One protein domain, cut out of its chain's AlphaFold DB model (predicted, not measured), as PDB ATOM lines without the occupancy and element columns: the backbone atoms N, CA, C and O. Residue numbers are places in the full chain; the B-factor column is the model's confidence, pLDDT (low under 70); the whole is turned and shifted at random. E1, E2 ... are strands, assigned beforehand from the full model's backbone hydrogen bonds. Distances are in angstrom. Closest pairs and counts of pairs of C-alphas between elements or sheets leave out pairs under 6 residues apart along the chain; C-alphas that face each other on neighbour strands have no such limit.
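This is residues 543 to 636 of the 1012 residues of the protein "(rape) hypothetical protein" of Brassica napus (UniProt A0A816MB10). A five-stranded antiparallel sheet, folded back on itself with E4 and E3 over E1 and E5, makes the main body, and two separate two-stranded hairpins follow it. The first hairpin, E6 and E7, reaches away from the body, and the second, E8 and E9, forms a small lobe of its own with few contacts to the sheet. The 94 printed residues have no named helix and nine named strands, E1 to E9 in turn, the sheet's order being E4 E3 E2 E1 E5; the class is all strand. The whole is only just compact, close to loose, with a radius of gyration of the C-alphas of 14.6 A, and spans 39 by 36 by 27 A.

E1, residues 551 to 556, and E2, residues 559 to 570, form a hairpin, with N 554 and O 561 2.8 A apart. E2 bends by 89 degrees at residue 567 and is the hinge of the folded sheet, one sheet bent back into two leaves that face each other. E3, residues 573 to 578, pairs with E2, with N 566 and O 575 2.8 A apart. E4, residues 584 to 588, pairs with E3, with N 576 and O 585 2.8 A apart. E1 to E4 are a meander, each strand the antiparallel neighbour of the one before. E5, residues 592 to 594, is the antiparallel neighbour of E1, with N 553 and O 593 2.9 A apart. The sheet is strongly twisted, and E4 and E5 are its edge strands. E5 runs on into E6, residues 596 to 599, at 53 degrees. E6 forms a hairpin with E7, residues 602 to 605, with N 597 and O 604 2.9 A apart. E7 runs on into E8, residues 607 to 615, at 31 degrees, and E8 bends by 93 degrees at residue 612. E8 forms a hairpin with E9, residues 624 to 629, with N 609 and O 627 2.8 A apart. The closest C-alphas of E1 and E9, those of Asn 551 and Ser 628, are 7.1 A apart. E2 and E8 are apart.

E1 begins at C-alpha 551, (33.701, 14.927, 1.249), and is 14.9 A long. E2 is 24.0 A long, E3 15.2 A, E4 13.6 A, E5 7.1 A, E6 9.7 A and E7 10.0 A. E8 is 17.6 A long from C-alpha 607 at (39.740, 5.795, -0.325). E9, 15.2 A long, ends at C-alpha 629, (35.881, 6.414, 3.481).

The two C-alphas farthest apart, those of Lys 558 and Lys 620, are 43.1 A apart. The printed part has no cut, and no link is long. The mean pLDDT of the printed part is 73.9, and 35 residues are under 70, among them 605 to 623 and 626 to 634.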
ATOM      1  N   GLU A 543      40.848  24.478  -8.520       53.94
ATOM      2  CA  GLU A 543      39.989  24.429  -9.715       53.94
ATOM      3  C   GLU A 543      38.911  23.330  -9.638       53.94
ATOM      4  O   GLU A 543      38.095  23.204 -10.555       53.94
ATOM      5  N   LYS A 544      38.852  22.541  -8.549       64.06
ATOM      6  CA  LYS A 544      37.830  21.495  -8.416       64.06
ATOM      7  C   LYS A 544      36.469  22.120  -8.088       64.06
ATOM      8  O   LYS A 544      36.304  22.806  -7.083       64.06
ATOM      9  N   LYS A 545      35.459  21.806  -8.903       70.94
ATOM     10  CA  LYS A 545      34.048  22.015  -8.550       70.94
ATOM     11  C   LYS A 545      33.601  20.905  -7.599       70.94
ATOM     12  O   LYS A 545      33.783  19.732  -7.918       70.94
ATOM     13  N   PHE A 546      33.031  21.276  -6.456       82.19
ATOM     14  CA  PHE A 546      32.460  20.323  -5.505       82.19
ATOM     15  C   PHE A 546      31.046  19.917  -5.931       82.19
ATOM     16  O   PHE A 546      30.247  20.770  -6.326       82.19
ATOM     17  N   GLU A 547      30.732  18.626  -5.842       75.38
ATOM     18  CA  GLU A 547      29.385  18.099  -6.098       75.38
ATOM     19  C   GLU A 547      28.602  17.858  -4.793       75.38
ATOM     20  O   GLU A 547      29.137  17.913  -3.686       75.38
ATOM     21  N   MET A 548      27.296  17.606  -4.897       69.75
ATOM     22  CA  MET A 548      26.485  17.222  -3.737       69.75
ATOM     23  C   MET A 548      26.959  15.859  -3.202       69.75
ATOM     24  O   MET A 548      27.153  14.926  -3.977       69.75
ATOM     25  N   MET A 549      27.095  15.743  -1.879       69.38
ATOM     26  CA  MET A 549      27.720  14.630  -1.146       69.38
ATOM     27  C   MET A 549      29.255  14.511  -1.261       69.38
ATOM     28  O   MET A 549      29.802  13.553  -0.718       69.38
ATOM     29  N   ASP A 550      29.975  15.468  -1.871       79.00
ATOM     30  CA  ASP A 550      31.450  15.479  -1.814       79.00
ATOM     31  C   ASP A 550      31.950  15.599  -0.360       79.00
ATOM     32  O   ASP A 550      31.464  16.431   0.418       79.00
ATOM     33  N   ASN A 551      32.974  14.812  -0.015       81.00
ATOM     34  CA  ASN A 551      33.701  14.927   1.249       81.00
ATOM     35  C   ASN A 551      34.789  16.007   1.134       81.00
ATOM     36  O   ASN A 551      35.661  15.954   0.262       81.00
ATOM     37  N   VAL A 552      34.746  16.982   2.038       86.88
ATOM     38  CA  VAL A 552      35.574  18.194   2.015       86.88
ATOM     39  C   VAL A 552      36.228  18.443   3.370       86.88
ATOM     40  O   VAL A 552      35.767  17.963   4.406       86.88
ATOM     41  N   GLU A 553      37.298  19.232   3.379       89.88
ATOM     42  CA  GLU A 553      37.701  19.958   4.581       89.88
ATOM     43  C   GLU A 553      37.276  21.423   4.458       89.88
ATOM     44  O   GLU A 553      37.627  22.096   3.491       89.88
ATOM     45  N   ALA A 554      36.530  21.915   5.446       91.12
ATOM     46  CA  ALA A 554      36.039  23.285   5.523       91.12
ATOM     47  C   ALA A 554      36.828  24.097   6.559       91.12
ATOM     48  O   ALA A 554      37.140  23.600   7.647       91.12
ATOM     49  N   PHE A 555      37.144  25.354   6.246       90.81
ATOM     50  CA  PHE A 555      37.901  26.241   7.125       90.81
ATOM     51  C   PHE A 555      36.997  26.884   8.188       90.81
ATOM     52  O   PHE A 555      36.516  28.009   8.056       90.81
ATOM     53  N   TYR A 556      36.765  26.145   9.270       87.44
ATOM     54  CA  TYR A 556      35.880  26.506  10.374       87.44
ATOM     55  C   TYR A 556      36.668  26.814  11.657       87.44
ATOM     56  O   TYR A 556      37.648  26.154  11.996       87.44
ATOM     57  N   SER A 557      36.244  27.835  12.410       84.81
ATOM     58  CA  SER A 557      36.852  28.210  13.703       84.81
ATOM     59  C   SER A 557      38.386  28.420  13.659       84.81
ATOM     60  O   SER A 557      39.095  28.189  14.639       84.81
ATOM     61  N   LYS A 558      38.906  28.900  12.516       85.94
ATOM     62  CA  LYS A 558      40.340  29.086  12.188       85.94
ATOM     63  C   LYS A 558      41.181  27.801  12.026       85.94
ATOM     64  O   LYS A 558      42.409  27.878  12.093       85.94
ATOM     65  N   GLY A 559      40.557  26.650  11.803       88.94
ATOM     66  CA  GLY A 559      41.227  25.411  11.403       88.94
ATOM     67  C   GLY A 559      40.430  24.675  10.326       88.94
ATOM     68  O   GLY A 559      39.376  25.140   9.905       88.94
ATOM     69  N   TRP A 560      40.928  23.536   9.864       91.44
ATOM     70  CA  TRP A 560      40.251  22.705   8.868       91.44
ATOM     71  C   TRP A 560      39.494  21.565   9.553       91.44
ATOM     72  O   TRP A 560      40.106  20.765  10.259       91.44
ATOM     73  N   SER A 561      38.174  21.503   9.363       89.06
ATOM     74  CA  SER A 561      37.304  20.406   9.814       89.06
ATOM     75  C   SER A 561      36.903  19.541   8.632       89.06
ATOM     76  O   SER A 561      36.536  20.079   7.590       89.06
ATOM     77  N   SER A 562      36.863  18.222   8.807       86.81
ATOM     78  CA  SER A 562      36.160  17.332   7.879       86.81
ATOM     79  C   SER A 562      34.655  17.635   7.848       86.81
ATOM     80  O   SER A 562      34.056  18.040   8.854       86.81
ATOM     81  N   GLY A 563      34.045  17.446   6.680       85.25
ATOM     82  CA  GLY A 563      32.615  17.607   6.463       85.25
ATOM     83  C   GLY A 563      32.162  17.095   5.095       85.25
ATOM     84  O   GLY A 563      32.971  16.628   4.293       85.25
ATOM     85  N   GLN A 564      30.860  17.179   4.826       86.44
ATOM     86  CA  GLN A 564      30.241  16.670   3.598       86.44
ATOM     87  C   GLN A 564      29.252  17.685   3.014       86.44
ATOM     88  O   GLN A 564      28.409  18.223   3.739       86.44
ATOM     89  N   VAL A 565      29.332  17.943   1.705       82.25
ATOM     90  CA  VAL A 565      28.437  18.874   0.999       82.25
ATOM     91  C   VAL A 565      27.003  18.338   1.026       82.25
ATOM     92  O   VAL A 565      26.698  17.312   0.421       82.25
ATOM     93  N   ARG A 566      26.097  19.041   1.709       78.38
ATOM     94  CA  ARG A 566      24.663  18.718   1.783       78.38
ATOM     95  C   ARG A 566      23.866  19.341   0.645       78.38
ATOM     96  O   ARG A 566      22.976  18.685   0.117       78.38
ATOM     97  N   MET A 567      24.171  20.580   0.259       67.06
ATOM     98  CA  MET A 567      23.481  21.298  -0.822       67.06
ATOM     99  C   MET A 567      24.447  22.226  -1.563       67.06
ATOM    100  O   MET A 567      25.362  22.788  -0.964       67.06
ATOM    101  N   ILE A 568      24.193  22.440  -2.853       81.56
ATOM    102  CA  ILE A 568      24.815  23.510  -3.641       81.56
ATOM    103  C   ILE A 568      23.821  24.678  -3.648       81.56
ATOM    104  O   ILE A 568      22.688  24.505  -4.093       81.56
ATOM    105  N   LEU A 569      24.219  25.834  -3.113       71.81
ATOM    106  CA  LEU A 569      23.341  27.002  -2.925       71.81
ATOM    107  C   LEU A 569      23.542  28.080  -4.004       71.81
ATOM    108  O   LEU A 569      22.716  28.973  -4.165       71.81
ATOM    109  N   GLY A 570      24.631  27.988  -4.766       71.62
ATOM    110  CA  GLY A 570      24.946  28.838  -5.911       71.62
ATOM    111  C   GLY A 570      26.255  28.392  -6.563       71.62
ATOM    112  O   GLY A 570      26.863  27.419  -6.122       71.62
ATOM    113  N   GLU A 571      26.731  29.112  -7.582       72.06
ATOM    114  CA  GLU A 571      27.924  28.714  -8.357       72.06
ATOM    115  C   GLU A 571      29.217  28.575  -7.528       72.06
ATOM    116  O   GLU A 571      30.155  27.913  -7.964       72.06
ATOM    117  N   ASN A 572      29.276  29.201  -6.346       81.56
ATOM    118  CA  ASN A 572      30.468  29.254  -5.493       81.56
ATOM    119  C   ASN A 572      30.149  29.125  -3.983       81.56
ATOM    120  O   ASN A 572      31.003  29.450  -3.155       81.56
ATOM    121  N   THR A 573      28.938  28.677  -3.621       87.25
ATOM    122  CA  THR A 573      28.458  28.591  -2.226       87.25
ATOM    123  C   THR A 573      27.813  27.235  -1.956       87.25
ATOM    124  O   THR A 573      26.942  26.787  -2.707       87.25
ATOM    125  N   PHE A 574      28.213  26.598  -0.857       88.69
ATOM    126  CA  PHE A 574      27.853  25.229  -0.500       88.69
ATOM    127  C   PHE A 574      27.372  25.157   0.947       88.69
ATOM    128  O   PHE A 574      27.976  25.748   1.840       88.69
ATOM    129  N   SER A 575      26.318  24.384   1.184       85.25
ATOM    130  CA  SER A 575      25.906  23.962   2.521       85.25
ATOM    131  C   SER A 575      26.676  22.691   2.878       85.25
ATOM    132  O   SER A 575      26.606  21.711   2.132       85.25
ATOM    133  N   VAL A 576      27.429  22.691   3.978       87.50
ATOM    134  CA  VAL A 576      28.323  21.593   4.385       87.50
ATOM    135  C   VAL A 576      28.019  21.179   5.819       87.50
ATOM    136  O   VAL A 576      28.007  22.007   6.727       87.50
ATOM    137  N   TYR A 577      27.799  19.881   6.023       84.50
ATOM    138  CA  TYR A 577      27.703  19.272   7.347       84.50
ATOM    139  C   TYR A 577      29.108  19.079   7.921       84.50
ATOM    140  O   TYR A 577      29.909  18.376   7.305       84.50
ATOM    141  N   LEU A 578      29.417  19.690   9.065       82.56
ATOM    142  CA  LEU A 578      30.707  19.555   9.743       82.56
ATOM    143  C   LEU A 578      30.682  18.406  10.747       82.56
ATOM    144  O   LEU A 578      29.889  18.417  11.689       82.56
ATOM    145  N   ASN A 579      31.642  17.491  10.651       73.69
ATOM    146  CA  ASN A 579      31.761  16.410  11.628       73.69
ATOM    147  C   ASN A 579      32.182  16.941  13.014       73.69
ATOM    148  O   ASN A 579      31.768  16.394  14.030       73.69
ATOM    149  N   SER A 580      32.956  18.036  13.082       70.50
ATOM    150  CA  SER A 580      33.472  18.567  14.355       70.50
ATOM    151  C   SER A 580      32.441  19.283  15.235       70.50
ATOM    152  O   SER A 580      32.675  19.402  16.436       70.50
ATOM    153  N   SER A 581      31.351  19.814  14.663       71.75
ATOM    154  CA  SER A 581      30.257  20.449  15.425       71.75
ATOM    155  C   SER A 581      28.908  19.740  15.280       71.75
ATOM    156  O   SER A 581      27.999  20.023  16.051       71.75
ATOM    157  N   MET A 582      28.786  18.796  14.337       72.25
ATOM    158  CA  MET A 582      27.535  18.141  13.929       72.25
ATOM    159  C   MET A 582      26.478  19.101  13.344       72.25
ATOM    160  O   MET A 582      25.312  18.731  13.210       72.25
ATOM    161  N   GLU A 583      26.876  20.318  12.964       68.94
ATOM    162  CA  GLU A 583      26.015  21.342  12.358       68.94
ATOM    163  C   GLU A 583      26.143  21.349  10.829       68.94
ATOM    164  O   GLU A 583      27.164  20.940  10.274       68.94
ATOM    165  N   THR A 584      25.132  21.876  10.132       81.75
ATOM    166  CA  THR A 584      25.234  22.205   8.700       81.75
ATOM    167  C   THR A 584      25.361  23.717   8.542       81.75
ATOM    168  O   THR A 584      24.506  24.449   9.032       81.75
ATOM    169  N   LEU A 585      26.425  24.182   7.885       83.62
ATOM    170  CA  LEU A 585      26.776  25.601   7.747       83.62
ATOM    171  C   LEU A 585      27.128  25.948   6.293       83.62
ATOM    172  O   LEU A 585      27.464  25.069   5.499       83.62
ATOM    173  N   GLU A 586      27.056  27.230   5.934       91.69
ATOM    174  CA  GLU A 586      27.367  27.708   4.582       91.69
ATOM    175  C   GLU A 586      28.837  28.123   4.428       91.69
ATOM    176  O   GLU A 586      29.385  28.846   5.261       91.69
ATOM    177  N   PHE A 587      29.458  27.705   3.323       90.50
ATOM    178  CA  PHE A 587      30.852  27.991   2.976       90.50
ATOM    179  C   PHE A 587      30.986  28.426   1.518       90.50
ATOM    180  O   PHE A 587      30.242  27.972   0.644       90.50
ATOM    181  N   LYS A 588      31.983  29.268   1.227       89.81
ATOM    182  CA  LYS A 588      32.392  29.568  -0.150       89.81
ATOM    183  C   LYS A 588      33.403  28.533  -0.630       89.81
ATOM    184  O   LYS A 588      34.126  27.960   0.179       89.81
ATOM    185  N   ALA A 589      33.541  28.364  -1.945       86.12
ATOM    186  CA  ALA A 589      34.566  27.482  -2.524       86.12
ATOM    187  C   ALA A 589      35.999  27.795  -2.037       86.12
ATOM    188  O   ALA A 589      36.818  26.894  -1.931       86.12
ATOM    189  N   SER A 590      36.295  29.061  -1.702       86.38
ATOM    190  CA  SER A 590      37.585  29.500  -1.136       86.38
ATOM    191  C   SER A 590      37.896  28.929   0.246       86.38
ATOM    192  O   SER A 590      39.058  28.891   0.647       86.38
ATOM    193  N   ASP A 591      36.853  28.528   0.968       90.19
ATOM    194  CA  ASP A 591      36.900  28.100   2.362       90.19
ATOM    195  C   ASP A 591      36.761  26.568   2.462       90.19
ATOM    196  O   ASP A 591      36.704  26.019   3.561       90.19
ATOM    197  N   LEU A 592      36.722  25.880   1.312       88.75
ATOM    198  CA  LEU A 592      36.670  24.428   1.161       88.75
ATOM    199  C   LEU A 592      37.921  23.914   0.440       88.75
ATOM    200  O   LEU A 592      38.504  24.591  -0.408       88.75
ATOM    201  N   ARG A 593      38.314  22.680   0.747       88.06
ATOM    202  CA  ARG A 593      39.337  21.914   0.022       88.06
ATOM    203  C   ARG A 593      38.977  20.427   0.005       88.06
ATOM    204  O   ARG A 593      38.056  20.007   0.706       88.06
ATOM    205  N   ILE A 594      39.677  19.621  -0.788       81.94
ATOM    206  CA  ILE A 594      39.410  18.181  -0.872       81.94
ATOM    207  C   ILE A 594      39.804  17.517   0.452       81.94
ATOM    208  O   ILE A 594      40.862  17.812   1.011       81.94
ATOM    209  N   HIS A 595      38.974  16.603   0.960       85.00
ATOM    210  CA  HIS A 595      39.340  15.826   2.139       85.00
ATOM    211  C   HIS A 595      40.484  14.843   1.819       85.00
ATOM    212  O   HIS A 595      40.376  14.009   0.916       85.00
ATOM    213  N   ARG A 596      41.598  14.963   2.551       80.00
ATOM    214  CA  ARG A 596      42.824  14.169   2.382       80.00
ATOM    215  C   ARG A 596      43.343  13.719   3.751       80.00
ATOM    216  O   ARG A 596      43.366  14.510   4.696       80.00
ATOM    217  N   GLU A 597      43.804  12.478   3.848       77.62
ATOM    218  CA  GLU A 597      44.410  11.917   5.061       77.62
ATOM    219  C   GLU A 597      45.945  11.955   4.976       77.62
ATOM    220  O   GLU A 597      46.528  11.787   3.902       77.62
ATOM    221  N   TRP A 598      46.613  12.180   6.111       81.94
ATOM    222  CA  TRP A 598      48.075  12.137   6.220       81.94
ATOM    223  C   TRP A 598      48.491  10.876   6.970       81.94
ATOM    224  O   TRP A 598      48.196  10.740   8.158       81.94
ATOM    225  N   LEU A 599      49.141   9.949   6.267       72.06
ATOM    226  CA  LEU A 599      49.400   8.591   6.738       72.06
ATOM    227  C   LEU A 599      50.761   8.105   6.253       72.06
ATOM    228  O   LEU A 599      51.084   8.246   5.077       72.06
ATOM    229  N   ASP A 600      51.550   7.520   7.154       69.75
ATOM    230  CA  ASP A 600      52.852   6.903   6.849       69.75
ATOM    231  C   ASP A 600      53.855   7.845   6.141       69.75
ATOM    232  O   ASP A 600      54.740   7.404   5.412       69.75
ATOM    233  N   GLY A 601      53.710   9.163   6.338       74.12
ATOM    234  CA  GLY A 601      54.513  10.188   5.657       74.12
ATOM    235  C   GLY A 601      54.020  10.571   4.253       74.12
ATOM    236  O   GLY A 601      54.760  11.214   3.510       74.12
ATOM    237  N   VAL A 602      52.796  10.185   3.873       75.94
ATOM    238  CA  VAL A 602      52.212  10.410   2.543       75.94
ATOM    239  C   VAL A 602      50.796  10.992   2.649       75.94
ATOM    240  O   VAL A 602      50.007  10.622   3.518       75.94
ATOM    241  N   TRP A 603      50.450  11.892   1.724       80.12
ATOM    242  CA  TRP A 603      49.070  12.347   1.528       80.12
ATOM    243  C   TRP A 603      48.280  11.329   0.709       80.12
ATOM    244  O   TRP A 603      48.595  11.098  -0.459       80.12
ATOM    245  N   LYS A 604      47.223  10.773   1.300       71.00
ATOM    246  CA  LYS A 604      46.247   9.915   0.623       71.00
ATOM    247  C   LYS A 604      44.948  10.706   0.416       71.00
ATOM    248  O   LYS A 604      44.571  11.534   1.247       71.00
ATOM    249  N   MET A 605      44.263  10.470  -0.699       65.44
ATOM    250  CA  MET A 605      42.833  10.791  -0.790       65.44
ATOM    251  C   MET A 605      42.099   9.795   0.123       65.44
ATOM    252  O   MET A 605      42.583   8.675   0.267       65.44
ATOM    253  N   ALA A 606      40.972  10.158   0.740       58.91
ATOM    254  CA  ALA A 606      40.179   9.162   1.467       58.91
ATOM    255  C   ALA A 606      39.600   8.138   0.467       58.91
ATOM    256  O   ALA A 606      38.970   8.531  -0.520       58.91
ATOM    257  N   ASP A 607      39.868   6.849   0.689       52.22
ATOM    258  CA  ASP A 607      39.740   5.795  -0.325       52.22
ATOM    259  C   ASP A 607      38.294   5.626  -0.822       52.22
ATOM    260  O   ASP A 607      37.354   5.508  -0.034       52.22
ATOM    261  N   GLU A 608      38.104   5.602  -2.148       53.94
ATOM    262  CA  GLU A 608      36.790   5.402  -2.772       53.94
ATOM    263  C   GLU A 608      36.426   3.908  -2.782       53.94
ATOM    264  O   GLU A 608      36.770   3.160  -3.701       53.94
ATOM    265  N   VAL A 609      35.713   3.458  -1.748       59.53
ATOM    266  CA  VAL A 609      35.225   2.081  -1.644       59.53
ATOM    267  C   VAL A 609      33.972   1.877  -2.494       59.53
ATOM    268  O   VAL A 609      32.916   2.464  -2.251       59.53
ATOM    269  N   GLU A 610      34.070   0.993  -3.489       66.31
ATOM    270  CA  GLU A 610      32.903   0.465  -4.196       66.31
ATOM    271  C   GLU A 610      32.263  -0.664  -3.372       66.31
ATOM    272  O   GLU A 610      32.828  -1.749  -3.219       66.31
ATOM    273  N   TYR A 611      31.047  -0.443  -2.873       68.75
ATOM    274  CA  TYR A 611      30.288  -1.488  -2.194       68.75
ATOM    275  C   TYR A 611      29.843  -2.562  -3.191       68.75
ATOM    276  O   TYR A 611      29.137  -2.288  -4.162       68.75
ATOM    277  N   SER A 612      30.177  -3.822  -2.912       61.16
ATOM    278  CA  SER A 612      29.791  -4.966  -3.747       61.16
ATOM    279  C   SER A 612      28.274  -5.209  -3.801       61.16
ATOM    280  O   SER A 612      27.785  -5.717  -4.811       61.16
ATOM    281  N   THR A 613      27.540  -4.836  -2.746       64.25
ATOM    282  CA  THR A 613      26.106  -5.128  -2.553       64.25
ATOM    283  C   THR A 613      25.188  -3.899  -2.508       64.25
ATOM    284  O   THR A 613      23.981  -4.049  -2.707       64.25
ATOM    285  N   ARG A 614      25.715  -2.688  -2.270       60.34
ATOM    286  CA  ARG A 614      24.929  -1.438  -2.255       60.34
ATOM    287  C   ARG A 614      24.949  -0.746  -3.615       60.34
ATOM    288  O   ARG A 614      25.937  -0.797  -4.341       60.34
ATOM    289  N   PHE A 615      23.859  -0.054  -3.942       69.62
ATOM    290  CA  PHE A 615      23.646   0.618  -5.229       69.62
ATOM    291  C   PHE A 615      23.225   2.077  -5.028       69.62
ATOM    292  O   PHE A 615      22.475   2.382  -4.101       69.62
ATOM    293  N   ARG A 616      23.682   2.972  -5.916       57.72
ATOM    294  CA  ARG A 616      23.422   4.425  -5.844       57.72
ATOM    295  C   ARG A 616      21.941   4.773  -6.072       57.72
ATOM    296  O   ARG A 616      21.450   5.756  -5.534       57.72
ATOM    297  N   ASP A 617      21.227   3.946  -6.838       60.44
ATOM    298  CA  ASP A 617      19.772   4.002  -7.016       60.44
ATOM    299  C   ASP A 617      19.159   2.687  -6.501       60.44
ATOM    300  O   ASP A 617      19.316   1.632  -7.129       60.44
ATOM    301  N   LYS A 618      18.463   2.758  -5.355       54.09
ATOM    302  CA  LYS A 618      17.824   1.599  -4.701       54.09
ATOM    303  C   LYS A 618      16.744   0.936  -5.566       54.09
ATOM    304  O   LYS A 618      16.508  -0.258  -5.407       54.09
ATOM    305  N   GLY A 619      16.099   1.682  -6.466       52.75
ATOM    306  CA  GLY A 619      15.043   1.173  -7.341       52.75
ATOM    307  C   GLY A 619      15.563   0.541  -8.634       52.75
ATOM    308  O   GLY A 619      14.927  -0.369  -9.155       52.75
ATOM    309  N   LYS A 620      16.712   0.999  -9.155       60.50
ATOM    310  CA  LYS A 620      17.207   0.588 -10.487       60.50
ATOM    311  C   LYS A 620      18.431  -0.331 -10.488       60.50
ATOM    312  O   LYS A 620      18.666  -0.982 -11.499       60.50
ATOM    313  N   LYS A 621      19.226  -0.389  -9.407       59.22
ATOM    314  CA  LYS A 621      20.452  -1.222  -9.295       59.22
ATOM    315  C   LYS A 621      21.488  -1.044 -10.435       59.22
ATOM    316  O   LYS A 621      22.335  -1.905 -10.647       59.22
ATOM    317  N   THR A 622      21.461   0.074 -11.165       54.38
ATOM    318  CA  THR A 622      22.273   0.297 -12.384       54.38
ATOM    319  C   THR A 622      23.716   0.735 -12.133       54.38
ATOM    320  O   THR A 622      24.560   0.583 -13.012       54.38
ATOM    321  N   LYS A 623      24.015   1.293 -10.955       67.31
ATOM    322  CA  LYS A 623      25.375   1.619 -10.500       67.31
ATOM    323  C   LYS A 623      25.516   1.235  -9.035       67.31
ATOM    324  O   LYS A 623      24.626   1.552  -8.240       67.31
ATOM    325  N   LYS A 624      26.629   0.591  -8.682       73.50
ATOM    326  CA  LYS A 624      27.007   0.355  -7.286       73.50
ATOM    327  C   LYS A 624      27.192   1.681  -6.541       73.50
ATOM    328  O   LYS A 624      27.334   2.746  -7.153       73.50
ATOM    329  N   LEU A 625      27.125   1.624  -5.218       72.50
ATOM    330  CA  LEU A 625      27.483   2.749  -4.367       72.50
ATOM    331  C   LEU A 625      29.012   2.823  -4.282       72.50
ATOM    332  O   LEU A 625      29.660   1.823  -3.985       72.50
ATOM    333  N   GLN A 626      29.554   4.005  -4.542       64.38
ATOM    334  CA  GLN A 626      30.938   4.365  -4.255       64.38
ATOM    335  C   GLN A 626      30.896   5.444  -3.177       64.38
ATOM    336  O   GLN A 626      30.048   6.338  -3.255       64.38
ATOM    337  N   GLU A 627      31.764   5.343  -2.180       57.91
ATOM    338  CA  GLU A 627      31.843   6.276  -1.057       57.91
ATOM    339  C   GLU A 627      33.313   6.481  -0.680       57.91
ATOM    340  O   GLU A 627      34.087   5.530  -0.678       57.91
ATOM    341  N   SER A 628      33.711   7.718  -0.382       56.34
ATOM    342  CA  SER A 628      35.068   8.027   0.080       56.34
ATOM    343  C   SER A 628      35.124   7.853   1.600       56.34
ATOM    344  O   SER A 628      34.446   8.578   2.328       56.34
ATOM    345  N   VAL A 629      35.884   6.867   2.079       52.38
ATOM    346  CA  VAL A 629      35.881   6.414   3.481       52.38
ATOM    347  C   VAL A 629      37.303   6.453   4.052       52.38
ATOM    348  O   VAL A 629      38.266   6.128   3.363       52.38
ATOM    349  N   SER A 630      37.448   6.859   5.319       52.38
ATOM    350  CA  SER A 630      38.742   6.829   6.024       52.38
ATOM    351  C   SER A 630      39.275   5.401   6.097       52.38
ATOM    352  O   SER A 630      38.527   4.484   6.446       52.38
ATOM    353  N   ILE A 631      40.574   5.202   5.868       52.72
ATOM    354  CA  ILE A 631      41.164   3.854   5.925       52.72
ATOM    355  C   ILE A 631      41.032   3.219   7.323       52.72
ATOM    356  O   ILE A 631      40.928   2.003   7.444       52.72
ATOM    357  N   HIS A 632      40.931   4.034   8.379       52.41
ATOM    358  CA  HIS A 632      40.685   3.586   9.756       52.41
ATOM    359  C   HIS A 632      39.281   2.989   9.956       52.41
ATOM    360  O   HIS A 632      39.059   2.222  10.891       52.41
ATOM    361  N   SER A 633      38.326   3.337   9.089       58.84
ATOM    362  CA  SER A 633      36.972   2.773   9.070       58.84
ATOM    363  C   SER A 633      36.870   1.512   8.197       58.84
ATOM    364  O   SER A 633      35.840   0.837   8.218       58.84
ATOM    365  N   ILE A 634      37.929   1.159   7.460       67.88
ATOM    366  CA  ILE A 634      38.003  -0.042   6.621       67.88
ATOM    367  C   ILE A 634      38.674  -1.168   7.423       67.88
ATOM    368  O   ILE A 634      39.843  -1.084   7.792       67.88
ATOM    369  N   ARG A 635      37.939  -2.259   7.673       73.69
ATOM    370  CA  ARG A 635      38.444  -3.463   8.361       73.69
ATOM    371  C   ARG A 635      38.138  -4.732   7.546       73.69
ATOM    372  O   ARG A 635      37.013  -4.860   7.060       73.69
ATOM    373  N   PRO A 636      39.097  -5.666   7.366       72.50
ATOM    374  CA  PRO A 636      38.867  -6.914   6.630       72.50
ATOM    375  C   PRO A 636      37.871  -7.792   7.390       72.50
ATOM    376  O   PRO A 636      37.874  -7.771   8.615       72.50
TER     377      PRO A 636